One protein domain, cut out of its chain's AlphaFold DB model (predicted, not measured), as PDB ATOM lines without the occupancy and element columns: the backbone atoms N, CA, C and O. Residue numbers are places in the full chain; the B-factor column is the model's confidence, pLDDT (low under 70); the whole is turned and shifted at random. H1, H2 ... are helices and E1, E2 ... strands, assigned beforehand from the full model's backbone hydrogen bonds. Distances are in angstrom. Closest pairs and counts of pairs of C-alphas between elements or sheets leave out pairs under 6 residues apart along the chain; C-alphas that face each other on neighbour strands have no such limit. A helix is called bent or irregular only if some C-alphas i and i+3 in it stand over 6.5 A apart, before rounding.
ATOM      1  N   LEU A  16      34.930  45.518  -2.011       92.94
ATOM      2  CA  LEU A  16      34.694  44.181  -1.474       92.94
ATOM      3  C   LEU A  16      34.577  43.190  -2.629       92.94
ATOM      4  O   LEU A  16      33.741  43.369  -3.512       92.94
ATOM      5  N   GLU A  17      35.350  42.114  -2.594       94.50
ATOM      6  CA  GLU A  17      35.019  40.892  -3.315       94.50
ATOM      7  C   GLU A  17      34.421  39.863  -2.359       94.50
ATOM      8  O   GLU A  17      34.903  39.669  -1.247       94.50
ATOM      9  N   LEU A  18      33.370  39.184  -2.805       95.44
ATOM     10  CA  LEU A  18      32.692  38.131  -2.063       95.44
ATOM     11  C   LEU A  18      32.504  36.923  -2.969       95.44
ATOM     12  O   LEU A  18      31.936  37.040  -4.056       95.44
ATOM     13  N   GLN A  19      32.947  35.759  -2.505       98.00
ATOM     14  CA  GLN A  19      32.713  34.475  -3.157       98.00
ATOM     15  C   GLN A  19      31.744  33.634  -2.334       98.00
ATOM     16  O   GLN A  19      31.855  33.566  -1.107       98.00
ATOM     17  N   ALA A  20      30.803  32.971  -3.001       98.44
ATOM     18  CA  ALA A  20      29.763  32.210  -2.320       98.44
ATOM     19  C   ALA A  20      29.305  30.966  -3.089       98.44
ATOM     20  O   ALA A  20      29.553  30.786  -4.280       98.44
ATOM     21  N   THR A  21      28.586  30.116  -2.366       98.56
ATOM     22  CA  THR A  21      27.779  29.007  -2.893       98.56
ATOM     23  C   THR A  21      26.325  29.209  -2.482       98.56
ATOM     24  O   THR A  21      26.081  29.927  -1.519       98.56
ATOM     25  N   GLY A  22      25.373  28.534  -3.124       98.44
ATOM     26  CA  GLY A  22      23.967  28.598  -2.717       98.44
ATOM     27  C   GLY A  22      23.012  28.532  -3.901       98.44
ATOM     28  O   GLY A  22      23.233  27.738  -4.820       98.44
ATOM     29  N   THR A  23      21.966  29.350  -3.893       98.62
ATOM     30  CA  THR A  23      20.981  29.427  -4.978       98.62
ATOM     31  C   THR A  23      20.687  30.867  -5.385       98.62
ATOM     32  O   THR A  23      20.823  31.807  -4.604       98.62
ATOM     33  N   ILE A  24      20.279  31.028  -6.640       98.44
ATOM     34  CA  ILE A  24      19.787  32.283  -7.209       98.44
ATOM     35  C   ILE A  24      18.556  31.997  -8.071       98.44
ATOM     36  O   ILE A  24      18.487  30.954  -8.717       98.44
ATOM     37  N   GLN A  25      17.580  32.898  -8.096       97.38
ATOM     38  CA  GLN A  25      16.449  32.809  -9.015       97.38
ATOM     39  C   GLN A  25      16.848  33.302 -10.403       97.38
ATOM     40  O   GLN A  25      17.252  34.448 -10.573       97.38
ATOM     41  N   VAL A  26      16.649  32.456 -11.407       94.81
ATOM     42  CA  VAL A  26      16.783  32.802 -12.822       94.81
ATOM     43  C   VAL A  26      15.424  32.584 -13.465       94.81
ATOM     44  O   VAL A  26      14.918  31.466 -13.476       94.81
ATOM     45  N   GLN A  27      14.800  33.656 -13.960       89.75
ATOM     46  CA  GLN A  27      13.475  33.599 -14.603       89.75
ATOM     47  C   GLN A  27      12.404  32.884 -13.746       89.75
ATOM     48  O   GLN A  27      11.565  32.146 -14.255       89.75
ATOM     49  N   GLY A  28      12.447  33.085 -12.424       92.00
ATOM     50  CA  GLY A  28      11.518  32.468 -11.467       92.00
ATOM     51  C   GLY A  28      11.813  31.001 -11.126       92.00
ATOM     52  O   GLY A  28      11.018  30.373 -10.429       92.00
ATOM     53  N   GLN A  29      12.930  30.449 -11.607       95.19
ATOM     54  CA  GLN A  29      13.403  29.117 -11.247       95.19
ATOM     55  C   GLN A  29      14.631  29.198 -10.343       95.19
ATOM     56  O   GLN A  29      15.587  29.919 -10.628       95.19
ATOM     57  N   SER A  30      14.635  28.394  -9.278       96.62
ATOM     58  CA  SER A  30      15.812  28.251  -8.420       96.62
ATOM     59  C   SER A  30      16.953  27.602  -9.203       96.62
ATOM     60  O   SER A  30      16.805  26.500  -9.728       96.62
ATOM     61  N   CYS A  31      18.092  28.280  -9.268       98.44
ATOM     62  CA  CYS A  31      19.298  27.850  -9.957       98.44
ATOM     63  C   CYS A  31      20.412  27.629  -8.928       98.44
ATOM     64  O   CYS A  31      20.773  28.536  -8.175       98.44
ATOM     65  N   LYS A  32      20.965  26.414  -8.872       98.62
ATOM     66  CA  LYS A  32      22.015  26.054  -7.908       98.62
ATOM     67  C   LYS A  32      23.355  26.630  -8.352       98.62
ATOM     68  O   LYS A  32      23.846  26.262  -9.414       98.62
ATOM     69  N   LEU A  33      23.952  27.501  -7.544       98.75
ATOM     70  CA  LEU A  33      25.215  28.169  -7.853       98.75
ATOM     71  C   LEU A  33      26.374  27.166  -7.885       98.75
ATOM     72  O   LEU A  33      26.605  26.425  -6.928       98.75
ATOM     73  N   MET A  34      27.114  27.194  -8.989       98.12
ATOM     74  CA  MET A  34      28.396  26.512  -9.165       98.12
ATOM     75  C   MET A  34      29.552  27.474  -8.889       98.12
ATOM     76  O   MET A  34      30.545  27.093  -8.275       98.12
ATOM     77  N   THR A  35      29.401  28.731  -9.308       98.00
ATOM     78  CA  THR A  35      30.280  29.842  -8.939       98.00
ATOM     79  C   THR A  35      29.434  31.068  -8.632       98.00
ATOM     80  O   THR A  35      28.394  31.270  -9.257       98.00
ATOM     81  N   TYR A  36      29.879  31.890  -7.688       98.50
ATOM     82  CA  TYR A  36      29.319  33.212  -7.437       98.50
ATOM     83  C   TYR A  36      30.433  34.123  -6.945       98.50
ATOM     84  O   TYR A  36      31.105  33.795  -5.965       98.50
ATOM     85  N   ARG A  37      30.621  35.254  -7.622       98.00
ATOM     86  CA  ARG A  37      31.526  36.327  -7.224       98.00
ATOM     87  C   ARG A  37      30.799  37.656  -7.352       98.00
ATOM     88  O   ARG A  37      30.335  37.988  -8.439       98.00
ATOM     89  N   ALA A  38      30.744  38.420  -6.273       97.38
ATOM     90  CA  ALA A  38      30.360  39.823  -6.301       97.38
ATOM     91  C   ALA A  38      31.608  40.680  -6.080       97.38
ATOM     92  O   ALA A  38      32.263  40.529  -5.055       97.38
ATOM     93  N   SER A  39      31.925  41.566  -7.020       97.00
ATOM     94  CA  SER A  39      32.987  42.567  -6.891       97.00
ATOM     95  C   SER A  39      32.331  43.944  -6.788       97.00
ATOM     96  O   SER A  39      31.636  44.381  -7.708       97.00
ATOM     97  N   ILE A  40      32.510  44.606  -5.650       96.62
ATOM     98  CA  ILE A  40      31.828  45.839  -5.263       96.62
ATOM     99  C   ILE A  40      32.857  46.954  -5.075       96.62
ATOM    100  O   ILE A  40      33.893  46.755  -4.447       96.62
ATOM    101  N   ASN A  41      32.543  48.138  -5.590       94.94
ATOM    102  CA  ASN A  41      33.258  49.381  -5.344       94.94
ATOM    103  C   ASN A  41      32.255  50.446  -4.891       94.94
ATOM    104  O   ASN A  41      31.457  50.961  -5.681       94.94
ATOM    105  N   TYR A  42      32.306  50.782  -3.605       92.94
ATOM    106  CA  TYR A  42      31.347  51.695  -2.990       92.94
ATOM    107  C   TYR A  42      31.553  53.150  -3.425       92.94
ATOM    108  O   TYR A  42      30.594  53.918  -3.444       92.94
ATOM    109  N   GLN A  43      32.766  53.527  -3.841       89.44
ATOM    110  CA  GLN A  43      33.097  54.902  -4.235       89.44
ATOM    111  C   GLN A  43      32.407  55.324  -5.538       89.44
ATOM    112  O   GLN A  43      32.151  56.506  -5.750       89.44
ATOM    113  N   VAL A  44      32.084  54.360  -6.406       91.19
ATOM    114  CA  VAL A  44      31.416  54.601  -7.698       91.19
ATOM    115  C   VAL A  44      29.996  54.035  -7.756       91.19
ATOM    116  O   VAL A  44      29.382  54.021  -8.820       91.19
ATOM    117  N   SER A  45      29.445  53.574  -6.625       95.31
ATOM    118  CA  SER A  45      28.172  52.827  -6.594       95.31
ATOM    119  C   SER A  45      28.193  51.616  -7.543       95.31
ATOM    120  O   SER A  45      27.240  51.379  -8.286       95.31
ATOM    121  N   GLY A  46      29.325  50.907  -7.588       96.50
ATOM    122  CA  GLY A  46      29.611  49.858  -8.560       96.50
ATOM    123  C   GLY A  46      29.492  48.454  -7.980       96.50
ATOM    124  O   GLY A  46      30.101  48.162  -6.956       96.50
ATOM    125  N   MET A  47      28.779  47.556  -8.653       97.94
ATOM    126  CA  MET A  47      28.757  46.123  -8.343       97.94
ATOM    127  C   MET A  47      28.735  45.320  -9.635       97.94
ATOM    128  O   MET A  47      27.912  45.577 -10.510       97.94
ATOM    129  N   ARG A  48      29.621  44.327  -9.733       98.12
ATOM    130  CA  ARG A  48      29.633  43.301 -10.778       98.12
ATOM    131  C   ARG A  48      29.433  41.941 -10.121       98.12
ATOM    132  O   ARG A  48      30.266  41.522  -9.322       98.12
ATOM    133  N   VAL A  49      28.352  41.252 -10.463       98.25
ATOM    134  CA  VAL A  49      28.069  39.888 -10.008       98.25
ATOM    135  C   VAL A  49      28.287  38.933 -11.165       98.25
ATOM    136  O   VAL A  49      27.583  39.007 -12.163       98.25
ATOM    137  N   GLN A  50      29.243  38.023 -11.028       98.31
ATOM    138  CA  GLN A  50      29.510  36.949 -11.975       98.31
ATOM    139  C   GLN A  50      29.113  35.616 -11.348       98.31
ATOM    140  O   GLN A  50      29.585  35.272 -10.263       98.31
ATOM    141  N   TYR A  51      28.298  34.831 -12.050       98.56
ATOM    142  CA  TYR A  51      27.926  33.502 -11.578       98.56
ATOM    143  C   TYR A  51      27.705  32.504 -12.708       98.56
ATOM    144  O   TYR A  51      27.395  32.846 -13.852       98.56
ATOM    145  N   THR A  52      27.848  31.236 -12.343       98.50
ATOM    146  CA  THR A  52      27.346  30.093 -13.099       98.50
ATOM    147  C   THR A  52      26.464  29.265 -12.184       98.50
ATOM    148  O   THR A  52      26.748  29.124 -10.993       98.50
ATOM    149  N   CYS A  53      25.387  28.710 -12.719       98.44
ATOM    150  CA  CYS A  53      24.460  27.896 -11.953       98.44
ATOM    151  C   CYS A  53      23.834  26.793 -12.810       98.44
ATOM    152  O   CYS A  53      23.943  26.808 -14.038       98.44
ATOM    153  N   THR A  54      23.204  25.826 -12.152       98.50
ATOM    154  CA  THR A  54      22.488  24.717 -12.787       98.50
ATOM    155  C   THR A  54      21.006  24.817 -12.452       98.50
ATOM    156  O   THR A  54      20.627  24.818 -11.277       98.50
ATOM    157  N   LEU A  55      20.174  24.915 -13.488       97.56
ATOM    158  CA  LEU A  55      18.717  24.945 -13.391       97.56
ATOM    159  C   LEU A  55      18.158  23.566 -12.991       97.56
ATOM    160  O   LEU A  55      18.844  22.552 -13.156       97.56
ATOM    161  N   PRO A  56      16.896  23.474 -12.526       96.56
ATOM    162  CA  PRO A  56      16.298  22.202 -12.111       96.56
ATOM    163  C   PRO A  56      16.228  21.154 -13.233       96.56
ATOM    164  O   PRO A  56      16.237  19.957 -12.965       96.56
ATOM    165  N   ASN A  57      16.195  21.597 -14.492       95.50
ATOM    166  CA  ASN A  57      16.224  20.734 -15.676       95.50
ATOM    167  C   ASN A  57      17.642  20.259 -16.067       95.50
ATOM    168  O   ASN A  57      17.803  19.610 -17.098       95.50
ATOM    169  N   GLY A  58      18.671  20.607 -15.287       95.94
ATOM    170  CA  GLY A  58      20.069  20.244 -15.525       95.94
ATOM    171  C   GLY A  58      20.836  21.175 -16.470       95.94
ATOM    172  O   GLY A  58      22.040  20.990 -16.641       95.94
ATOM    173  N   GLN A  59      20.193  22.183 -17.071       96.94
ATOM    174  CA  GLN A  59      20.874  23.141 -17.946       96.94
ATOM    175  C   GLN A  59      21.745  24.113 -17.142       96.94
ATOM    176  O   GLN A  59      21.355  24.579 -16.070       96.94
ATOM    177  N   SER A  60      22.919  24.451 -17.681       97.25
ATOM    178  CA  SER A  60      23.774  25.480 -17.093       97.25
ATOM    179  C   SER A  60      23.344  26.872 -17.551       97.25
ATOM    180  O   SER A  60      23.048  27.088 -18.726       97.25
ATOM    181  N   HIS A  61      23.350  27.818 -16.619       97.94
ATOM    182  CA  HIS A  61      23.157  29.237 -16.864       97.94
ATOM    183  C   HIS A  61      24.385  30.018 -16.376       97.94
ATOM    184  O   HIS A  61      24.996  29.667 -15.364       97.94
ATOM    185  N   LYS A  62      24.751  31.078 -17.097       98.06
ATOM    186  CA  LYS A  62      25.843  31.997 -16.761       98.06
ATOM    187  C   LYS A  62      25.349  33.421 -16.966       98.06
ATOM    188  O   LYS A  62      24.791  33.709 -18.023       98.06
ATOM    189  N   ALA A  63      25.647  34.302 -16.020       98.12
ATOM    190  CA  ALA A  63      25.420  35.729 -16.182       98.12
ATOM    191  C   ALA A  63      26.529  36.554 -15.520       98.12
ATOM    192  O   ALA A  63      27.218  36.099 -14.598       98.12
ATOM    193  N   ILE A  64      26.698  37.772 -16.032       98.62
ATOM    194  CA  ILE A  64      27.492  38.827 -15.413       98.62
ATOM    195  C   ILE A  64      26.603  40.065 -15.367       98.62
ATOM    196  O   ILE A  64      26.330  40.672 -16.398       98.62
ATOM    197  N   GLU A  65      26.133  40.404 -14.176       98.50
ATOM    198  CA  GLU A  65      25.202  41.500 -13.926       98.50
ATOM    199  C   GLU A  65      25.965  42.678 -13.329       98.50
ATOM    200  O   GLU A  65      26.668  42.519 -12.328       98.50
ATOM    201  N   VAL A  66      25.834  43.866 -13.920       98.56
ATOM    202  CA  VAL A  66      26.608  45.039 -13.505       98.56
ATOM    203  C   VAL A  66      25.724  46.249 -13.239       98.56
ATOM    204  O   VAL A  66      24.738  46.488 -13.941       98.56
ATOM    205  N   VAL A  67      26.089  47.022 -12.221       98.25
ATOM    206  CA  VAL A  67      25.587  48.370 -11.947       98.25
ATOM    207  C   VAL A  67      26.758  49.292 -11.626       98.25
ATOM    208  O   VAL A  67      27.728  48.855 -11.011       98.25
ATOM    209  N   SER A  68      26.688  50.547 -12.062       97.12
ATOM    210  CA  SER A  68      27.631  51.607 -11.695       97.12
ATOM    211  C   SER A  68      26.951  52.965 -11.849       97.12
ATOM    212  O   SER A  68      26.536  53.347 -12.950       97.12
ATOM    213  N   GLY A  69      26.781  53.674 -10.734       95.38
ATOM    214  CA  GLY A  69      26.023  54.923 -10.673       95.38
ATOM    215  C   GLY A  69      24.610  54.774 -11.249       95.38
ATOM    216  O   GLY A  69      23.808  53.980 -10.767       95.38
ATOM    217  N   ALA A  70      24.309  55.537 -12.301       95.06
ATOM    218  CA  ALA A  70      23.001  55.551 -12.962       95.06
ATOM    219  C   ALA A  70      22.826  54.474 -14.055       95.06
ATOM    220  O   ALA A  70      21.837  54.495 -14.788       95.06
ATOM    221  N   PHE A  71      23.787  53.560 -14.215       96.94
ATOM    222  CA  PHE A  71      23.807  52.594 -15.311       96.94
ATOM    223  C   PHE A  71      23.773  51.160 -14.800       96.94
ATOM    224  O   PHE A  71      24.445  50.822 -13.832       96.94
ATOM    225  N   ALA A  72      23.045  50.303 -15.513       97.69
ATOM    226  CA  ALA A  72      23.066  48.859 -15.331       97.69
ATOM    227  C   ALA A  72      23.137  48.161 -16.695       97.69
ATOM    228  O   ALA A  72      22.547  48.634 -17.673       97.69
ATOM    229  N   TRP A  73      23.906  47.078 -16.773       98.25
ATOM    230  CA  TRP A  73      24.135  46.308 -17.996       98.25
ATOM    231  C   TRP A  73      24.556  44.874 -17.691       98.25
ATOM    232  O   TRP A  73      24.975  44.566 -16.576       98.25
ATOM    233  N   ASP A  74      24.444  44.011 -18.688       98.06
ATOM    234  CA  ASP A  74      24.901  42.626 -18.632       98.06
ATOM    235  C   ASP A  74      26.142  42.442 -19.501       98.06
ATOM    236  O   ASP A  74      26.269  43.079 -20.550       98.06
ATOM    237  N   GLU A  75      27.064  41.590 -19.063       98.06
ATOM    238  CA  GLU A  75      28.297  41.276 -19.786       98.06
ATOM    239  C   GLU A  75      28.343  39.778 -20.161       98.06
ATOM    240  O   GLU A  75      27.970  38.904 -19.379       98.06
ATOM    241  N   ASP A  76      28.832  39.445 -21.357       97.25
ATOM    242  CA  ASP A  76      29.118  38.052 -21.754       97.25
ATOM    243  C   ASP A  76      30.466  37.543 -21.188       97.25
ATOM    244  O   ASP A  76      30.634  36.356 -20.852       97.25
ATOM    245  N   ILE A  77      31.412  38.467 -21.018       96.25
ATOM    246  CA  ILE A  77      32.711  38.315 -20.360       96.25
ATOM    247  C   ILE A  77      32.962  39.499 -19.421       96.25
ATOM    248  O   ILE A  77      32.507  40.606 -19.680       96.25
ATOM    249  N   VAL A  78      33.727  39.295 -18.349       94.69
ATOM    250  CA  VAL A  78      34.035  40.376 -17.398       94.69
ATOM    251  C   VAL A  78      34.720  41.540 -18.119       94.69
ATOM    252  O   VAL A  78      35.723  41.343 -18.804       94.69
ATOM    253  N   GLY A  79      34.184  42.750 -17.947       93.19
ATOM    254  CA  GLY A  79      34.715  43.967 -18.565       93.19
ATOM    255  C   GLY A  79      34.394  44.107 -20.056       93.19
ATOM    256  O   GLY A  79      35.101  44.827 -20.770       93.19
ATOM    257  N   ALA A  80      33.357  43.418 -20.541       95.19
ATOM    258  CA  ALA A  80      32.892  43.528 -21.918       95.19
ATOM    259  C   ALA A  80      32.664  44.989 -22.349       95.19
ATOM    260  O   ALA A  80      32.190  45.827 -21.584       95.19
ATOM    261  N   GLY A  81      33.006  45.307 -23.600       91.88
ATOM    262  CA  GLY A  81      32.786  46.630 -24.190       91.88
ATOM    263  C   GLY A  81      33.732  47.741 -23.713       91.88
ATOM    264  O   GLY A  81      33.638  48.858 -24.220       91.88
ATOM    265  N   LEU A  82      34.660  47.464 -22.787       91.81
ATOM    266  CA  LEU A  82      35.700  48.422 -22.378       91.81
ATOM    267  C   LEU A  82      36.839  48.518 -23.394       91.81
ATOM    268  O   LEU A  82      37.422  49.581 -23.585       91.81
ATOM    269  N   VAL A  83      37.135  47.405 -24.065       91.25
ATOM    270  CA  VAL A  83      38.057  47.358 -25.199       91.25
ATOM    271  C   VAL A  83      37.227  47.154 -26.469       91.25
ATOM    272  O   VAL A  83      36.428  46.213 -26.515       91.25
ATOM    273  N   PRO A  84      37.390  47.993 -27.508       87.56
ATOM    274  CA  PRO A  84      36.660  47.834 -28.761       87.56
ATOM    275  C   PRO A  84      36.766  46.407 -29.320       87.56
ATOM    276  O   PRO A  84      37.860  45.861 -29.455       87.56
ATOM    277  N   GLY A  85      35.619  45.792 -29.618       88.81
ATOM    278  CA  GLY A  85      35.533  44.426 -30.151       88.81
ATOM    279  C   GLY A  85      35.745  43.294 -29.134       88.81
ATOM    280  O   GLY A  85      35.768  42.132 -29.534       88.81
ATOM    281  N   ARG A  86      35.903  43.587 -27.835       94.12
ATOM    282  CA  ARG A  86      36.042  42.570 -26.776       94.12
ATOM    283  C   ARG A  86      34.759  42.449 -25.957       94.12
ATOM    284  O   ARG A  86      34.485  43.291 -25.101       94.12
ATOM    285  N   GLY A  87      34.034  41.356 -26.179       95.56
ATOM    286  CA  GLY A  87      32.786  41.068 -25.478       95.56
ATOM    287  C   GLY A  87      31.659  42.042 -25.819       95.56
ATOM    288  O   GLY A  87      31.844  43.037 -26.524       95.56
ATOM    289  N   THR A  88      30.492  41.751 -25.274       96.25
ATOM    290  CA  THR A  88      29.258  42.511 -25.437       96.25
ATOM    291  C   THR A  88      28.766  42.992 -24.077       96.25
ATOM    292  O   THR A  88      28.451  42.188 -23.203       96.25
ATOM    293  N   ALA A  89      28.693  44.314 -23.911       97.06
ATOM    294  CA  ALA A  89      27.989  44.942 -22.800       97.06
ATOM    295  C   ALA A  89      26.600  45.385 -23.267       97.06
ATOM    296  O   ALA A  89      26.481  46.300 -24.091       97.06
ATOM    297  N   THR A  90      25.568  44.735 -22.738       96.69
ATOM    298  CA  THR A  90      24.168  44.940 -23.116       96.69
ATOM    299  C   THR A  90      23.473  45.811 -22.072       96.69
ATOM    300  O   THR A  90      23.339  45.373 -20.930       96.69
ATOM    301  N   PRO A  91      23.012  47.031 -22.409       97.12
ATOM    302  CA  PRO A  91      22.310  47.889 -21.457       97.12
ATOM    303  C   PRO A  91      21.079  47.188 -20.868       97.12
ATOM    304  O   PRO A  91      20.248  46.665 -21.606       97.12
ATOM    305  N   ASN A  92      20.924  47.242 -19.546       96.50
ATOM    306  CA  ASN A  92      19.796  46.655 -18.828       96.50
ATOM    307  C   ASN A  92      19.258  47.646 -17.786       96.50
ATOM    308  O   ASN A  92      19.436  47.507 -16.576       96.50
ATOM    309  N   ARG A  93      18.595  48.696 -18.284       93.56
ATOM    310  CA  ARG A  93      18.051  49.781 -17.450       93.56
ATOM    311  C   ARG A  93      16.957  49.307 -16.494       93.56
ATOM    312  O   ARG A  93      16.821  49.873 -15.415       93.56
ATOM    313  N   GLY A  94      16.200  48.274 -16.876       94.88
ATOM    314  CA  GLY A  94      15.152  47.692 -16.033       94.88
ATOM    315  C   GLY A  94      15.700  47.117 -14.725       94.88
ATOM    316  O   GLY A  94      15.041  47.213 -13.694       94.88
ATOM    317  N   SER A  95      16.938  46.621 -14.750       96.25
ATOM    318  CA  SER A  95      17.619  46.066 -13.581       96.25
ATOM    319  C   SER A  95      18.379  47.090 -12.728       96.25
ATOM    320  O   SER A  95      19.023  46.708 -11.752       96.25
ATOM    321  N   LEU A  96      18.328  48.391 -13.047       96.62
ATOM    322  CA  LEU A  96      19.068  49.407 -12.285       96.62
ATOM    323  C   LEU A  96      18.669  49.408 -10.806       96.62
ATOM    324  O   LEU A  96      19.528  49.328  -9.929       96.62
ATOM    325  N   ASN A  97      17.364  49.462 -10.534       96.94
ATOM    326  CA  ASN A  97      16.880  49.628  -9.169       96.94
ATOM    327  C   ASN A  97      17.216  48.415  -8.299       96.94
ATOM    328  O   ASN A  97      17.791  48.550  -7.228       96.94
ATOM    329  N   GLU A  98      16.922  47.208  -8.766       96.38
ATOM    330  CA  GLU A  98      17.239  45.995  -8.010       96.38
ATOM    331  C   GLU A  98      18.736  45.826  -7.723       96.38
ATOM    332  O   GLU A  98      19.099  45.402  -6.628       96.38
ATOM    333  N   ARG A  99      19.618  46.213  -8.654       97.94
ATOM    334  CA  ARG A  99      21.070  46.119  -8.449       97.94
ATOM    335  C   ARG A  99      21.590  47.178  -7.485       97.94
ATOM    336  O   ARG A  99      22.420  46.854  -6.640       97.94
ATOM    337  N   LEU A 100      21.084  48.412  -7.562       98.31
ATOM    338  CA  LEU A 100      21.403  49.453  -6.578       98.31
ATOM    339  C   LEU A 100      20.884  49.092  -5.185       98.31
ATOM    340  O   LEU A 100      21.603  49.294  -4.212       98.31
ATOM    341  N   ILE A 101      19.679  48.519  -5.080       98.56
ATOM    342  CA  ILE A 101      19.143  48.015  -3.809       98.56
ATOM    343  C   ILE A 101      20.061  46.922  -3.257       98.56
ATOM    344  O   ILE A 101      20.481  47.019  -2.113       98.56
ATOM    345  N   ARG A 102      20.460  45.928  -4.062       98.19
ATOM    346  CA  ARG A 102      21.399  44.883  -3.620       98.19
ATOM    347  C   ARG A 102      22.741  45.455  -3.155       98.19
ATOM    348  O   ARG A 102      23.254  45.033  -2.122       98.19
ATOM    349  N   LEU A 103      23.300  46.428  -3.879       98.31
ATOM    350  CA  LEU A 103      24.556  47.081  -3.504       98.31
ATOM    351  C   LEU A 103      24.416  47.864  -2.190       98.31
ATOM    352  O   LEU A 103      25.216  47.665  -1.275       98.31
ATOM    353  N   TRP A 104      23.401  48.720  -2.062       98.50
ATOM    354  CA  TRP A 104      23.264  49.642  -0.929       98.50
ATOM    355  C   TRP A 104      22.576  49.044   0.290       98.50
ATOM    356  O   TRP A 104      22.722  49.578   1.381       98.50
ATOM    357  N   SER A 105      21.865  47.930   0.142       98.31
ATOM    358  CA  SER A 105      21.356  47.153   1.271       98.31
ATOM    359  C   SER A 105      22.353  46.105   1.762       98.31
ATOM    360  O   SER A 105      22.105  45.522   2.814       98.31
ATOM    361  N   SER A 106      23.467  45.876   1.047       95.88
ATOM    362  CA  SER A 106      24.538  44.961   1.470       95.88
ATOM    363  C   SER A 106      25.138  45.360   2.832       95.88
ATOM    364  O   SER A 106      25.074  46.530   3.197       95.88
ATOM    365  N   PRO A 107      25.780  44.448   3.580       87.31
ATOM    366  CA  PRO A 107      26.252  44.708   4.947       87.31
ATOM    367  C   PRO A 107      27.178  45.919   5.101       87.31
ATOM    368  O   PRO A 107      27.056  46.659   6.067       87.31
ATOM    369  N   GLN A 108      28.079  46.149   4.139       90.88
ATOM    370  CA  GLN A 108      28.916  47.358   4.104       90.88
ATOM    371  C   GLN A 108      28.283  48.491   3.290       90.88
ATOM    372  O   GLN A 108      28.593  49.658   3.512       90.88
ATOM    373  N   GLY A 109      27.375  48.177   2.364       95.62
ATOM    374  CA  GLY A 109      26.626  49.184   1.616       95.62
ATOM    375  C   GLY A 109      25.651  49.962   2.497       95.62
ATOM    376  O   GLY A 109      25.594  51.179   2.391       95.62
ATOM    377  N   ALA A 110      24.944  49.286   3.401       97.25
ATOM    378  CA  ALA A 110      23.928  49.861   4.274       97.25
ATOM    379  C   ALA A 110      24.462  50.992   5.169       97.25
ATOM    380  O   ALA A 110      23.906  52.088   5.106       97.25
ATOM    381  N   PRO A 111      25.551  50.818   5.947       94.69
ATOM    382  CA  PRO A 111      26.104  51.917   6.737       94.69
ATOM    383  C   PRO A 111      26.628  53.067   5.863       94.69
ATOM    384  O   PRO A 111      26.467  54.228   6.232       94.69
ATOM    385  N   LYS A 112      27.182  52.787   4.675       95.44
ATOM    386  CA  LYS A 112      27.633  53.831   3.733       95.44
ATOM    387  C   LYS A 112      26.463  54.610   3.133       95.44
ATOM    388  O   LYS A 112      26.526  55.830   3.027       95.44
ATOM    389  N   ALA A 113      25.382  53.921   2.781       97.25
ATOM    390  CA  ALA A 113      24.139  54.528   2.323       97.25
ATOM    391  C   ALA A 113      23.499  55.378   3.430       97.25
ATOM    392  O   ALA A 113      23.093  56.511   3.176       97.25
ATOM    393  N   ALA A 114      23.490  54.879   4.668       97.25
ATOM    394  CA  ALA A 114      23.045  55.629   5.835       97.25
ATOM    395  C   ALA A 114      23.891  56.891   6.066       97.25
ATOM    396  O   ALA A 114      23.335  57.967   6.276       97.25
ATOM    397  N   ALA A 115      25.219  56.804   5.954       95.25
ATOM    398  CA  ALA A 115      26.093  57.971   6.047       95.25
ATOM    399  C   ALA A 115      25.820  58.987   4.921       95.25
ATOM    400  O   ALA A 115      25.680  60.181   5.184       95.25
ATOM    401  N   ALA A 116      25.667  58.518   3.677       95.06
ATOM    402  CA  ALA A 116      25.351  59.361   2.524       95.06
ATOM    403  C   ALA A 116      23.971  60.040   2.625       95.06
ATOM    404  O   ALA A 116      23.771  61.114   2.060       95.06
ATOM    405  N   GLY A 117      23.024  59.438   3.350       96.00
ATOM    406  CA  GLY A 117      21.700  60.008   3.600       96.00
ATOM    407  C   GLY A 117      21.708  61.265   4.479       96.00
ATOM    408  O   GLY A 117      20.765  62.058   4.397       96.00
ATOM    409  N   GLY A 118      22.759  61.479   5.282       95.81
ATOM    410  CA  GLY A 118      22.914  62.658   6.136       95.81
ATOM    411  C   GLY A 118      21.696  62.894   7.034       95.81
ATOM    412  O   GLY A 118      21.250  61.995   7.741       95.81
ATOM    413  N   GLU A 119      21.113  64.090   6.965       96.56
ATOM    414  CA  GLU A 119      19.923  64.478   7.744       96.56
ATOM    415  C   GLU A 119      18.668  63.638   7.437       96.56
ATOM    416  O   GLU A 119      17.724  63.612   8.226       96.56
ATOM    417  N   ASN A 120      18.645  62.927   6.303       96.88
ATOM    418  CA  ASN A 120      17.545  62.029   5.948       96.88
ATOM    419  C   ASN A 120      17.681  60.639   6.582       96.88
ATOM    420  O   ASN A 120      16.753  59.831   6.481       96.88
ATOM    421  N   THR A 121      18.809  60.358   7.234       98.31
ATOM    422  CA  THR A 121      19.026  59.129   7.990       98.31
ATOM    423  C   THR A 121      18.497  59.285   9.406       98.31
ATOM    424  O   THR A 121      18.778  60.260  10.101       98.31
ATOM    425  N   LYS A 122      17.717  58.303   9.851       98.25
ATOM    426  CA  LYS A 122      17.070  58.292  11.164       98.25
ATOM    427  C   LYS A 122      17.485  57.058  11.937       98.25
ATOM    428  O   LYS A 122      17.512  55.966  11.378       98.25
ATOM    429  N   VAL A 123      17.740  57.233  13.226       97.38
ATOM    430  CA  VAL A 123      18.027  56.139  14.155       97.38
ATOM    431  C   VAL A 123      16.917  56.082  15.196       97.38
ATOM    432  O   VAL A 123      16.505  57.113  15.726       97.38
ATOM    433  N   ALA A 124      16.428  54.883  15.478       97.69
ATOM    434  CA  ALA A 124      15.416  54.621  16.491       97.69
ATOM    435  C   ALA A 124      15.718  53.309  17.223       97.69
ATOM    436  O   ALA A 124      16.508  52.491  16.755       97.69
ATOM    437  N   MET A 125      15.065  53.103  18.365       97.62
ATOM    438  CA  MET A 125      15.009  51.801  19.026       97.62
ATOM    439  C   MET A 125      13.636  51.189  18.762       97.62
ATOM    440  O   MET A 125      12.621  51.770  19.147       97.62
ATOM    441  N   GLU A 126      13.592  50.015  18.143       96.69
ATOM    442  CA  GLU A 126      12.354  49.271  17.907       96.69
ATOM    443  C   GLU A 126      12.516  47.842  18.419       96.69
ATOM    444  O   GLU A 126      13.509  47.180  18.133       96.69
ATOM    445  N   GLY A 127      11.572  47.366  19.236       92.94
ATOM    446  CA  GLY A 127      11.660  46.016  19.811       92.94
ATOM    447  C   GLY A 127      12.943  45.761  20.619       92.94
ATOM    448  O   GLY A 127      13.386  44.622  20.711       92.94
ATOM    449  N   GLY A 128      13.562  46.813  21.171       95.38
ATOM    450  CA  GLY A 128      14.827  46.724  21.908       95.38
ATOM    451  C   GLY A 128      16.088  46.659  21.038       95.38
ATOM    452  O   GLY A 128      17.174  46.539  21.597       95.38
ATOM    453  N   LYS A 129      15.975  46.777  19.708       97.56
ATOM    454  CA  LYS A 129      17.114  46.797  18.779       97.56
ATOM    455  C   LYS A 129      17.302  48.172  18.130       97.56
ATOM    456  O   LYS A 129      16.304  48.860  17.891       97.56
ATOM    457  N   PRO A 130      18.546  48.573  17.811       98.00
ATOM    458  CA  PRO A 130      18.794  49.746  16.987       98.00
ATOM    459  C   PRO A 130      18.260  49.527  15.572       98.00
ATOM    460  O   PRO A 130      18.500  48.491  14.950       98.00
ATOM    461  N   VAL A 131      17.563  50.531  15.060       98.56
ATOM    462  CA  VAL A 131      17.024  50.562  13.706       98.56
ATOM    463  C   VAL A 131      17.487  51.836  13.019       98.56
ATOM    464  O   VAL A 131      17.281  52.935  13.532       98.56
ATOM    465  N   VAL A 132      18.081  51.688  11.838       98.56
ATOM    466  CA  VAL A 132      18.561  52.792  11.003       98.56
ATOM    467  C   VAL A 132      17.735  52.841   9.725       98.56
ATOM    468  O   VAL A 132      17.715  51.888   8.954       98.56
ATOM    469  N   THR A 133      17.047  53.953   9.488       98.75
ATOM    470  CA  THR A 133      16.262  54.192   8.272       98.75
ATOM    471  C   THR A 133      16.967  55.224   7.404       98.75
ATOM    472  O   THR A 133      17.299  56.294   7.905       98.75
ATOM    473  N   PHE A 134      17.189  54.932   6.125       98.62
ATOM    474  CA  PHE A 134      17.976  55.784   5.230       98.62
ATOM    475  C   PHE A 134      17.511  55.690   3.770       98.62
ATOM    476  O   PHE A 134      16.967  54.662   3.358       98.62
ATOM    477  N   PRO A 135      17.705  56.746   2.960       98.38
ATOM    478  CA  PRO A 135      17.462  56.677   1.523       98.38
ATOM    479  C   PRO A 135      18.512  55.809   0.816       98.38
ATOM    480  O   PRO A 135      19.685  55.824   1.184       98.38
ATOM    481  N   ILE A 136      18.113  55.097  -0.239       98.19
ATOM    482  CA  ILE A 136      19.057  54.390  -1.115       98.19
ATOM    483  C   ILE A 136      19.733  55.402  -2.062       98.19
ATOM    484  O   ILE A 136      19.036  56.078  -2.827       98.19
ATOM    485  N   PRO A 137      21.076  55.515  -2.070       96.19
ATOM    486  CA  PRO A 137      21.775  56.429  -2.966       96.19
ATOM    487  C   PRO A 137      21.489  56.149  -4.446       96.19
ATOM    488  O   PRO A 137      21.428  55.002  -4.890       96.19
ATOM    489  N   GLY A 138      21.331  57.222  -5.225       92.62
ATOM    490  CA  GLY A 138      21.040  57.141  -6.660       92.62
ATOM    491  C   GLY A 138      19.601  56.747  -7.003       92.62
ATOM    492  O   GLY A 138      19.303  56.555  -8.180       92.62
ATOM    493  N   MET A 139      18.701  56.645  -6.015       92.06
ATOM    494  CA  MET A 139      17.330  56.181  -6.228       92.06
ATOM    495  C   MET A 139      16.301  56.980  -5.427       92.06
ATOM    496  O   MET A 139      16.160  56.835  -4.215       92.06
ATOM    497  N   GLN A 140      15.520  57.805  -6.123       91.75
ATOM    498  CA  GLN A 140      14.454  58.572  -5.486       91.75
ATOM    499  C   GLN A 140      13.316  57.653  -5.017       91.75
ATOM    500  O   GLN A 140      12.848  56.792  -5.757       91.75
ATOM    501  N   GLY A 141      12.846  57.868  -3.786       94.31
ATOM    502  CA  GLY A 141      11.697  57.153  -3.222       94.31
ATOM    503  C   GLY A 141      11.998  55.752  -2.683       94.31
ATOM    504  O   GLY A 141      11.092  55.131  -2.131       94.31
ATOM    505  N   ALA A 142      13.238  55.267  -2.796       98.06
ATOM    506  CA  ALA A 142      13.664  54.040  -2.135       98.06
ATOM    507  C   ALA A 142      14.182  54.332  -0.724       98.06
ATOM    508  O   ALA A 142      15.147  55.081  -0.553       98.06
ATOM    509  N   ILE A 143      13.554  53.716   0.276       98.62
ATOM    510  CA  ILE A 143      13.927  53.841   1.688       98.62
ATOM    511  C   ILE A 143      14.274  52.458   2.228       98.62
ATOM    512  O   ILE A 143      13.480  51.528   2.094       98.62
ATOM    513  N   ALA A 144      15.446  52.343   2.843       98.75
ATOM    514  CA  ALA A 144      15.893  51.155   3.549       98.75
ATOM    515  C   ALA A 144      15.698  51.319   5.057       98.75
ATOM    516  O   ALA A 144      15.843  52.417   5.594       98.75
ATOM    517  N   LYS A 145      15.427  50.210   5.735       98.69
ATOM    518  CA  LYS A 145      15.348  50.082   7.186       98.69
ATOM    519  C   LYS A 145      16.233  48.915   7.611       98.69
ATOM    520  O   LYS A 145      15.896  47.763   7.352       98.69
ATOM    521  N   ALA A 146      17.367  49.217   8.232       98.75
ATOM    522  CA  ALA A 146      18.302  48.238   8.768       98.75
ATOM    523  C   ALA A 146      18.059  48.025  10.264       98.75
ATOM    524  O   ALA A 146      18.122  48.980  11.034       98.75
ATOM    525  N   THR A 147      17.829  46.782  10.676       98.56
ATOM    526  CA  THR A 147      17.812  46.369  12.085       98.56
ATOM    527  C   THR A 147      19.179  45.802  12.438       98.56
ATOM    528  O   THR A 147      19.717  44.980  11.689       98.56
ATOM    529  N   LEU A 148      19.750  46.246  13.559       98.06
ATOM    530  CA  LEU A 148      21.085  45.842  13.996       98.06
ATOM    531  C   LEU A 148      21.030  44.817  15.140       98.06
ATOM    532  O   LEU A 148      20.143  44.874  15.995       98.06
ATOM    533  N   ASN A 149      21.998  43.901  15.165       95.88
ATOM    534  CA  ASN A 149      22.220  42.969  16.272       95.88
ATOM    535  C   ASN A 149      22.964  43.646  17.447       95.88
ATOM    536  O   ASN A 149      23.225  44.851  17.432       95.88
ATOM    537  N   ALA A 150      23.300  42.875  18.488       95.38
ATOM    538  CA  ALA A 150      23.980  43.386  19.684       95.38
ATOM    539  C   ALA A 150      25.400  43.914  19.394       95.38
ATOM    540  O   ALA A 150      25.900  44.782  20.108       95.38
ATOM    541  N   GLU A 151      26.025  43.427  18.324       94.38
ATOM    542  CA  GLU A 151      27.329  43.841  17.813       94.38
ATOM    543  C   GLU A 151      27.237  45.029  16.833       94.38
ATOM    544  O   GLU A 151      28.241  45.416  16.235       94.38
ATOM    545  N   ASN A 152      26.051  45.633  16.675       93.19
ATOM    546  CA  ASN A 152      25.745  46.708  15.723       93.19
ATOM    547  C   ASN A 152      25.954  46.333  14.243       93.19
ATOM    548  O   ASN A 152      26.137  47.202  13.391       93.19
ATOM    549  N   GLN A 153      25.899  45.045  13.917       95.31
ATOM    550  CA  GLN A 153      25.903  44.550  12.543       95.31
ATOM    551  C   GLN A 153      24.464  44.457  12.041       95.31
ATOM    552  O   GLN A 153      23.563  44.089  12.794       95.31
ATOM    553  N   ALA A 154      24.227  44.767  10.766       97.19
ATOM    554  CA  ALA A 154      22.900  44.597  10.186       97.19
ATOM    555  C   ALA A 154      22.516  43.111  10.198       97.19
ATOM    556  O   ALA A 154      23.205  42.304   9.587       97.19
ATOM    557  N   GLU A 155      21.423  42.743  10.856       97.75
ATOM    558  CA  GLU A 155      20.851  41.387  10.789       97.75
ATOM    559  C   GLU A 155      19.720  41.309   9.757       97.75
ATOM    560  O   GLU A 155      19.475  40.259   9.164       97.75
ATOM    561  N   GLN A 156      19.061  42.441   9.496       98.44
ATOM    562  CA  GLN A 156      18.020  42.572   8.487       98.44
ATOM    563  C   GLN A 156      18.079  43.955   7.840       98.44
ATOM    564  O   GLN A 156      18.278  44.951   8.532       98.44
ATOM    565  N   VAL A 157      17.852  44.028   6.529       98.88
ATOM    566  CA  VAL A 157      17.588  45.283   5.814       98.88
ATOM    567  C   VAL A 157      16.335  45.119   4.968       98.88
ATOM    568  O   VAL A 157      16.302  44.293   4.062       98.88
ATOM    569  N   GLU A 158      15.302  45.908   5.241       98.69
ATOM    570  CA  GLU A 158      14.095  45.991   4.415       98.69
ATOM    571  C   GLU A 158      14.134  47.273   3.579       98.69
ATOM    572  O   GLU A 158      14.155  48.371   4.126       98.69
ATOM    573  N   THR A 159      14.098  47.148   2.256       98.81
ATOM    574  CA  THR A 159      14.065  48.278   1.326       98.81
ATOM    575  C   THR A 159      12.735  48.334   0.594       98.81
ATOM    576  O   THR A 159      12.336  47.380  -0.076       98.81
ATOM    577  N   ARG A 160      12.057  49.480   0.686       98.56
ATOM    578  CA  ARG A 160      10.777  49.749   0.021       98.56
ATOM    579  C   ARG A 160      10.972  50.712  -1.136       98.56
ATOM    580  O   ARG A 160      11.535  51.787  -0.949       98.56
ATOM    581  N   LEU A 161      10.452  50.345  -2.305       97.62
ATOM    582  CA  LEU A 161      10.340  51.210  -3.478       97.62
ATOM    583  C   LEU A 161       8.937  51.053  -4.074       97.62
ATOM    584  O   LEU A 161       8.613  50.033  -4.691       97.62
ATOM    585  N   GLY A 162       8.085  52.061  -3.872       96.12
ATOM    586  CA  GLY A 162       6.660  51.949  -4.188       96.12
ATOM    587  C   GLY A 162       6.029  50.769  -3.441       96.12
ATOM    588  O   GLY A 162       6.125  50.684  -2.220       96.12
ATOM    589  N   ASN A 163       5.424  49.838  -4.182       95.88
ATOM    590  CA  ASN A 163       4.789  48.639  -3.619       95.88
ATOM    591  C   ASN A 163       5.736  47.433  -3.504       95.88
ATOM    592  O   ASN A 163       5.308  46.369  -3.064       95.88
ATOM    593  N   VAL A 164       6.994  47.562  -3.936       97.25
ATOM    594  CA  VAL A 164       7.969  46.469  -3.887       97.25
ATOM    595  C   VAL A 164       8.749  46.547  -2.584       97.25
ATOM    596  O   VAL A 164       9.320  47.590  -2.257       97.25
ATOM    597  N   VAL A 165       8.801  45.426  -1.871       98.44
ATOM    598  CA  VAL A 165       9.635  45.237  -0.683       98.44
ATOM    599  C   VAL A 165      10.739  44.244  -1.027       98.44
ATOM    600  O   VAL A 165      10.463  43.138  -1.495       98.44
ATOM    601  N   THR A 166      11.990  44.650  -0.824       98.75
ATOM    602  CA  THR A 166      13.159  43.768  -0.918       98.75
ATOM    603  C   THR A 166      13.763  43.626   0.468       98.75
ATOM    604  O   THR A 166      14.098  44.626   1.094       98.75
ATOM    605  N   GLU A 167      13.884  42.401   0.954       98.69
ATOM    606  CA  GLU A 167      14.370  42.090   2.295       98.69
ATOM    607  C   GLU A 167      15.693  41.345   2.194       98.69
ATOM    608  O   GLU A 167      15.821  40.403   1.414       98.69
ATOM    609  N   PHE A 168      16.653  41.740   3.016       98.81
ATOM    610  CA  PHE A 168      17.917  41.050   3.185       98.81
ATOM    611  C   PHE A 168      18.031  40.569   4.622       98.81
ATOM    612  O   PHE A 168      17.755  41.345   5.534       98.81
ATOM    613  N   THR A 169      18.450  39.324   4.830       98.75
ATOM    614  CA  THR A 169      18.841  38.819   6.152       98.75
ATOM    615  C   THR A 169      20.301  38.412   6.140       98.75
ATOM    616  O   THR A 169      20.789  37.843   5.159       98.75
ATOM    617  N   TYR A 170      20.979  38.693   7.245       98.62
ATOM    618  CA  TYR A 170      22.413  38.522   7.397       98.62
ATOM    619  C   TYR A 170      22.715  37.805   8.702       98.62
ATOM    620  O   TYR A 170      22.330  38.258   9.778       98.62
ATOM    621  N   GLU A 171      23.443  36.701   8.608       97.88
ATOM    622  CA  GLU A 171      23.791  35.886   9.765       97.88
ATOM    623  C   GLU A 171      25.241  35.408   9.686       97.88
ATOM    624  O   GLU A 171      25.887  35.478   8.636       97.88
ATOM    625  N   LYS A 172      25.726  34.849  10.801       97.62
ATOM    626  CA  LYS A 172      27.041  34.196  10.903       97.62
ATOM    627  C   LYS A 172      28.177  35.144  10.529       97.62
ATOM    628  O   LYS A 172      28.979  34.837   9.659       97.62
ATOM    629  N   TYR A 173      28.197  36.323  11.138       97.50
ATOM    630  CA  TYR A 173      29.264  37.283  10.902       97.50
ATOM    631  C   TYR A 173      30.622  36.732  11.354       97.50
ATOM    632  O   TYR A 173      30.758  36.295  12.495       97.50
ATOM    633  N   ASP A 174      31.615  36.781  10.468       96.06
ATOM    634  CA  ASP A 174      33.010  36.411  10.740       96.06
ATOM    635  C   ASP A 174      33.954  37.174   9.791       96.06
ATOM    636  O   ASP A 174      33.513  37.817   8.832       96.06
ATOM    637  N   ASP A 175      35.257  37.108  10.050       94.25
ATOM    638  CA  ASP A 175      36.288  37.533   9.108       94.25
ATOM    639  C   ASP A 175      36.577  36.398   8.112       94.25
ATOM    640  O   ASP A 175      37.355  35.474   8.381       94.25
ATOM    641  N   TYR A 176      35.908  36.482   6.959       95.31
ATOM    642  CA  TYR A 176      36.015  35.544   5.838       95.31
ATOM    643  C   TYR A 176      37.173  35.859   4.878       95.31
ATOM    644  O   TYR A 176      37.256  35.240   3.813       95.31
ATOM    645  N   ASN A 177      38.060  36.802   5.209       92.62
ATOM    646  CA  ASN A 177      39.263  37.023   4.410       92.62
ATOM    647  C   ASN A 177      40.216  35.822   4.524       92.62
ATOM    648  O   ASN A 177      40.108  34.990   5.436       92.62
ATOM    649  N   ALA A 178      41.145  35.701   3.571       90.31
ATOM    650  CA  ALA A 178      42.168  34.662   3.632       90.31
ATOM    651  C   ALA A 178      42.961  34.770   4.954       90.31
ATOM    652  O   ALA A 178      43.082  35.868   5.494       90.31
ATOM    653  N   PRO A 179      43.503  33.664   5.502       89.75
ATOM    654  CA  PRO A 179      44.168  33.676   6.810       89.75
ATOM    655  C   PRO A 179      45.251  34.750   6.975       89.75
ATOM    656  O   PRO A 179      45.358  35.325   8.057       89.75
ATOM    657  N   ASP A 180      45.998  35.036   5.907       88.56
ATOM    658  CA  ASP A 180      47.074  36.034   5.894       88.56
ATOM    659  C   ASP A 180      46.564  37.476   5.687       88.56
ATOM    660  O   ASP A 180      47.294  38.428   5.949       88.56
ATOM    661  N   ASP A 181      45.296  37.636   5.289       85.06
ATOM    662  CA  ASP A 181      44.634  38.909   4.967       85.06
ATOM    663  C   ASP A 181      43.523  39.262   5.972       85.06
ATOM    664  O   ASP A 181      42.654  40.094   5.699       85.06
ATOM    665  N   LYS A 182      43.508  38.616   7.145       85.62
ATOM    666  CA  LYS A 182      42.541  38.941   8.197       85.62
ATOM    667  C   LYS A 182      42.760  40.363   8.693       85.62
ATOM    668  O   LYS A 182      43.833  40.719   9.178       85.62
ATOM    669  N   VAL A 183      41.703  41.161   8.619       81.94
ATOM    670  CA  VAL A 183      41.693  42.571   9.033       81.94
ATOM    671  C   VAL A 183      40.712  42.834  10.174       81.94
ATOM    672  O   VAL A 183      40.489  43.985  10.539       81.94
ATOM    673  N   TYR A 184      40.116  41.777  10.735       80.75
ATOM    674  CA  TYR A 184      39.010  41.849  11.693       80.75
ATOM    675  C   TYR A 184      37.800  42.612  11.127       80.75
ATOM    676  O   TYR A 184      37.057  43.278  11.849       80.75
ATOM    677  N   GLY A 185      37.609  42.508   9.808       80.19
ATOM    678  CA  GLY A 185      36.444  43.009   9.093       80.19
ATOM    679  C   GLY A 185      35.386  41.916   9.035       80.19
ATOM    680  O   GLY A 185      35.559  40.937   8.317       80.19
ATOM    681  N   TYR A 186      34.309  42.075   9.801       90.12
ATOM    682  CA  TYR A 186      33.258  41.065   9.906       90.12
ATOM    683  C   TYR A 186      32.213  41.226   8.796       90.12
ATOM    684  O   TYR A 186      31.598  42.284   8.647       90.12
ATOM    685  N   PHE A 187      31.973  40.147   8.056       94.56
ATOM    686  CA  PHE A 187      30.976  40.041   6.988       94.56
ATOM    687  C   PHE A 187      30.044  38.864   7.277       94.56
ATOM    688  O   PHE A 187      30.479  37.912   7.920       94.56
ATOM    689  N   PRO A 188      28.780  38.876   6.824       97.44
ATOM    690  CA  PRO A 188      27.882  37.761   7.083       97.44
ATOM    691  C   PRO A 188      28.282  36.526   6.280       97.44
ATOM    692  O   PRO A 188      28.525  36.592   5.075       97.44
ATOM    693  N   GLY A 189      28.280  35.381   6.952       98.25
ATOM    694  CA  GLY A 189      28.485  34.061   6.372       98.25
ATOM    695  C   GLY A 189      27.268  33.513   5.642       98.25
ATOM    696  O   GLY A 189      27.398  32.604   4.818       98.25
ATOM    697  N   HIS A 190      26.079  34.038   5.942       98.75
ATOM    698  CA  HIS A 190      24.830  33.669   5.285       98.75
ATOM    699  C   HIS A 190      24.033  34.918   4.915       98.75
ATOM    700  O   HIS A 190      23.843  35.807   5.744       98.75
ATOM    701  N   ILE A 191      23.616  34.991   3.651       98.81
ATOM    702  CA  ILE A 191      22.897  36.129   3.075       98.81
ATOM    703  C   ILE A 191      21.670  35.597   2.348       98.81
ATOM    704  O   ILE A 191      21.810  34.787   1.435       98.81
ATOM    705  N   VAL A 192      20.488  36.104   2.684       98.81
ATOM    706  CA  VAL A 192      19.263  35.824   1.922       98.81
ATOM    707  C   VAL A 192      18.686  37.133   1.410       98.81
ATOM    708  O   VAL A 192      18.497  38.053   2.193       98.81
ATOM    709  N   GLU A 193      18.382  37.207   0.115       98.69
ATOM    710  CA  GLU A 193      17.579  38.269  -0.499       98.69
ATOM    711  C   GLU A 193      16.193  37.709  -0.823       98.69
ATOM    712  O   GLU A 193      16.065  36.695  -1.521       98.69
ATOM    713  N   LYS A 194      15.146  38.399  -0.380       98.69
ATOM    714  CA  LYS A 194      13.763  38.159  -0.784       98.69
ATOM    715  C   LYS A 194      13.192  39.388  -1.463       98.69
ATOM    716  O   LYS A 194      13.511  40.514  -1.101       98.69
ATOM    717  N   ARG A 195      12.284  39.176  -2.408       97.88
ATOM    718  CA  ARG A 195      11.493  40.237  -3.029       97.88
ATOM    719  C   ARG A 195      10.026  39.864  -2.961       97.88
ATOM    720  O   ARG A 195       9.633  38.826  -3.489       97.88
ATOM    721  N   ASN A 196       9.228  40.694  -2.294       96.75
ATOM    722  CA  ASN A 196       7.815  40.431  -2.014       96.75
ATOM    723  C   ASN A 196       7.593  39.011  -1.448       96.75
ATOM    724  O   ASN A 196       6.721  38.275  -1.905       96.75
ATOM    725  N   GLY A 197       8.443  38.600  -0.499       96.56
ATOM    726  CA  GLY A 197       8.405  37.278   0.137       96.56
ATOM    727  C   GLY A 197       9.022  36.121  -0.662       96.56
ATOM    728  O   GLY A 197       9.240  35.053  -0.091       96.56
ATOM    729  N   VAL A 198       9.361  36.304  -1.943       97.06
ATOM    730  CA  VAL A 198      10.008  35.271  -2.771       97.06
ATOM    731  C   VAL A 198      11.523  35.346  -2.609       97.06
ATOM    732  O   VAL A 198      12.111  36.387  -2.886       97.06
ATOM    733  N   THR A 199      12.172  34.252  -2.203       98.25
ATOM    734  CA  THR A 199      13.643  34.174  -2.139       98.25
ATOM    735  C   THR A 199      14.249  34.290  -3.531       98.25
ATOM    736  O   THR A 199      14.023  33.422  -4.373       98.25
ATOM    737  N   ILE A 200      15.038  35.343  -3.740       98.19
ATOM    738  CA  ILE A 200      15.780  35.641  -4.971       98.19
ATOM    739  C   ILE A 200      17.205  35.102  -4.895       98.19
ATOM    740  O   ILE A 200      17.730  34.619  -5.895       98.19
ATOM    741  N   LEU A 201      17.820  35.171  -3.718       98.25
ATOM    742  CA  LEU A 201      19.212  34.808  -3.499       98.25
ATOM    743  C   LEU A 201      19.348  34.178  -2.112       98.25
ATOM    744  O   LEU A 201      18.790  34.702  -1.153       98.25
ATOM    745  N   ASP A 202      20.084  33.079  -2.004       98.75
ATOM    746  CA  ASP A 202      20.459  32.454  -0.733       98.75
ATOM    747  C   ASP A 202      21.921  32.019  -0.849       98.75
ATOM    748  O   ASP A 202      22.248  31.121  -1.629       98.75
ATOM    749  N   LEU A 203      22.813  32.714  -0.148       98.81
ATOM    750  CA  LEU A 203      24.258  32.546  -0.237       98.81
ATOM    751  C   LEU A 203      24.838  32.079   1.084       98.81
ATOM    752  O   LEU A 203      24.648  32.706   2.120       98.81
ATOM    753  N   THR A 204      25.683  31.060   1.012       98.75
ATOM    754  CA  THR A 204      26.712  30.784   2.014       98.75
ATOM    755  C   THR A 204      28.039  31.350   1.519       98.75
ATOM    756  O   THR A 204      28.584  30.863   0.520       98.75
ATOM    757  N   VAL A 205      28.557  32.359   2.216       98.31
ATOM    758  CA  VAL A 205      29.833  33.006   1.896       98.31
ATOM    759  C   VAL A 205      30.987  32.052   2.186       98.31
ATOM    760  O   VAL A 205      30.977  31.293   3.157       98.31
ATOM    761  N   LYS A 206      31.966  32.046   1.283       97.56
ATOM    762  CA  LYS A 206      33.176  31.223   1.375       97.56
ATOM    763  C   LYS A 206      34.414  32.050   1.653       97.56
ATOM    764  O   LYS A 206      35.274  31.593   2.393       97.56
ATOM    765  N   GLN A 207      34.494  33.224   1.041       96.19
ATOM    766  CA  GLN A 207      35.651  34.092   1.145       96.19
ATOM    767  C   GLN A 207      35.250  35.532   0.852       96.19
ATOM    768  O   GLN A 207      34.423  35.778  -0.034       96.19
ATOM    769  N   THR A 208      35.881  36.462   1.556       94.75
ATOM    770  CA  THR A 208      35.893  37.885   1.223       94.75
ATOM    771  C   THR A 208      37.306  38.357   0.888       94.75
ATOM    772  O   THR A 208      38.285  37.693   1.222       94.75
ATOM    773  N   ASP A 209      37.401  39.486   0.197       91.69
ATOM    774  CA  ASP A 209      38.633  40.259   0.031       91.69
ATOM    775  C   ASP A 209      38.263  41.747   0.041       91.69
ATOM    776  O   ASP A 209      37.460  42.206  -0.773       91.69
ATOM    777  N   VAL A 210      38.814  42.496   0.993       85.31
ATOM    778  CA  VAL A 210      38.584  43.943   1.144       85.31
ATOM    779  C   VAL A 210      39.758  44.799   0.661       85.31
ATOM    780  O   VAL A 210      39.642  46.022   0.613       85.31
ATOM    781  N   GLY A 211      40.884  44.175   0.308       74.31
ATOM    782  CA  GLY A 211      42.122  44.840  -0.102       74.31
ATOM    783  C   GLY A 211      42.243  45.056  -1.611       74.31
ATOM    784  O   GLY A 211      43.145  45.770  -2.059       74.31
ATOM    785  N   ASN A 212      41.353  44.468  -2.415       76.12
ATOM    786  CA  ASN A 212      41.438  44.560  -3.869       76.12
ATOM    787  C   ASN A 212      41.036  45.944  -4.426       76.12
ATOM    788  O   ASN A 212      39.910  46.172  -4.871       76.12
ATOM    789  N   LEU A 213      42.016  46.847  -4.511       64.25
ATOM    790  CA  LEU A 213      41.873  48.179  -5.113       64.25
ATOM    791  C   LEU A 213      41.544  48.158  -6.620       64.25
ATOM    792  O   LEU A 213      41.145  49.182  -7.174       64.25
ATOM    793  N   TYR A 214      41.702  47.019  -7.302       68.50
ATOM    794  CA  TYR A 214      41.454  46.887  -8.743       68.50
ATOM    795  C   TYR A 214      40.005  46.532  -9.086       68.50
ATOM    796  O   TYR A 214      39.689  46.316 -10.260       68.50
ATOM    797  N   VAL A 215      39.099  46.515  -8.101       77.62
ATOM    798  CA  VAL A 215      37.661  46.444  -8.372       77.62
ATOM    799  C   VAL A 215      37.203  47.776  -8.969       77.62
ATOM    800  O   VAL A 215      36.709  48.674  -8.291       77.62
ATOM    801  N   VAL A 216      37.379  47.909 -10.280       82.19
ATOM    802  CA  VAL A 216      36.873  49.028 -11.074       82.19
ATOM    803  C   VAL A 216      35.637  48.591 -11.857       82.19
ATOM    804  O   VAL A 216      35.574  47.502 -12.441       82.19
ATOM    805  N   VAL A 217      34.626  49.461 -11.883       89.88
ATOM    806  CA  VAL A 217      33.358  49.219 -12.593       89.88
ATOM    807  C   VAL A 217      33.083  50.363 -13.584       89.88
ATOM    808  O   VAL A 217      32.113  51.110 -13.426       89.88
ATOM    809  N   PRO A 218      33.968  50.569 -14.584       93.19
ATOM    810  CA  PRO A 218      33.777  51.609 -15.590       93.19
ATOM    811  C   PRO A 218      32.576  51.283 -16.482       93.19
ATOM    812  O   PRO A 218      32.342  50.124 -16.821       93.19
ATOM    813  N   VAL A 219      31.833  52.316 -16.878       94.69
ATOM    814  CA  VAL A 219      30.646  52.180 -17.731       94.69
ATOM    815  C   VAL A 219      31.069  52.166 -19.206       94.69
ATOM    816  O   VAL A 219      31.583  53.185 -19.680       94.69
ATOM    817  N   PRO A 220      30.834  51.079 -19.967       94.56
ATOM    818  CA  PRO A 220      31.156  51.029 -21.392       94.56
ATOM    819  C   PRO A 220      30.415  52.101 -22.197       94.56
ATOM    820  O   PRO A 220      29.266  52.440 -21.905       94.56
ATOM    821  N   GLN A 221      31.025  52.602 -23.274       91.62
ATOM    822  CA  GLN A 221      30.407  53.652 -24.095       91.62
ATOM    823  C   GLN A 221      29.073  53.200 -24.722       91.62
ATOM    824  O   GLN A 221      28.161  54.012 -24.869       91.62
ATOM    825  N   SER A 222      28.932  51.913 -25.064       89.94
ATOM    826  CA  SER A 222      27.676  51.337 -25.572       89.94
ATOM    827  C   SER A 222      26.527  51.421 -24.562       89.94
ATOM    828  O   SER A 222      25.377  51.537 -24.969       89.94
ATOM    829  N   VAL A 223      26.838  51.416 -23.262       92.88
ATOM    830  CA  VAL A 223      25.865  51.499 -22.162       92.88
ATOM    831  C   VAL A 223      25.431  52.937 -21.894       92.88
ATOM    832  O   VAL A 223      24.271  53.185 -21.566       92.88
ATOM    833  N   GLN A 224      26.341  53.893 -22.079       88.94
ATOM    834  CA  GLN A 224      26.057  55.319 -21.885       88.94
ATOM    835  C   GLN A 224      25.117  55.883 -22.959       88.94
ATOM    836  O   GLN A 224      24.399  56.854 -22.717       88.94
ATOM    837  N   ARG A 225      25.115  55.290 -24.159       79.12
ATOM    838  CA  ARG A 225      24.285  55.754 -25.272       79.12
ATOM    839  C   ARG A 225      22.800  55.434 -25.018       79.12
ATOM    840  O   ARG A 225      22.474  54.371 -24.488       79.12
TER     841      ARG A 225
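What this domain is: This is residues 16 to 225 of the 229 residues of an uncharacterized protein of Acidobacteria bacterium (UniProt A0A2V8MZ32). One long, twisted sheet of thirteen strands is curled into an open trough round two helices, H1 and H2, which sit in its hollow; its two edge strands, E6 and E7, are far from closing a barrel. The last stretch runs back from E13 to the E6 end, where the short H3 sits beside the strands. The printed part has 210 residues, in the order E1 to E6, H1, H2, E7 to E13, H3. The sheet is antiparallel throughout, in the order E6 E5 E4 E3 E2 E1 E13 E12 E11 E10 E9 E8 E7, and the class is mixed. The whole is compact, with a radius of gyration of the C-alphas of 16.9 A and spans of 54 by 37 by 37 A.

Where its parts are: E1, residues 16 to 26, begins at C-alpha 16 (34.694, 44.181, -1.474). E2, residues 29 to 41, is 29.0 A long; E3 is 46 to 54, E4 60 to 68, E5 71 to 75 and E6 89 to 91. H1, residues 93 to 105, is 19.2 A long, and H2, residues 109 to 120, 16.3 A. Both are irregular: C-alphas 94 and 97 are 7.3 A apart, 116 and 119 9.1 A. E7 is 122 to 126, E8 129 to 135, E9 142 to 148 and E10 154 to 161. E11, residues 164 to 174, is 30.7 A long; E12 is 187 to 195, and E13, residues 198 to 209, 29.2 A. H3, residues 221 to 224, ends at C-alpha 224 (26.057, 55.319, -21.885).

How they stand to each other: E1 to E6 form one meander, each strand the antiparallel neighbour of the one before, and E7 to E13 another. E1 and E13, one strand from each meander, are antiparallel neighbours with 154 degrees between their N-to-C directions, and N 19 and O 207 are 2.9 A apart, within hydrogen-bond range. E1 bends by 88 degrees at residue 22, E13 by 75 degrees at residue 206. In the hairpin E3 and E4, N 49 and O 65 are 2.8 A apart. H1 and H2 are on one face of the sheet, making two layers; they touch only at the corner, about perpendicular at 89 degrees, with C-alphas 104 and 110 closest at 5.2 A. O i to N i+4 pairs are within range in 7 of 9 for H1 and 5 of 8 for H2; H3 is too short for one. H3 is over none of the strands, at a height over the sheet of 4.3 A, only just above its level.

The domain as a whole: The C-alphas of Gly 85 and Gly 128, the two farthest apart, are 56.1 A apart. The printed part has no cut. The links E5 to E6, E11 to E12 and E13 to H3 are long. Mean pLDDT of the printed part is 95.2; residues 213 to 214 are under 70.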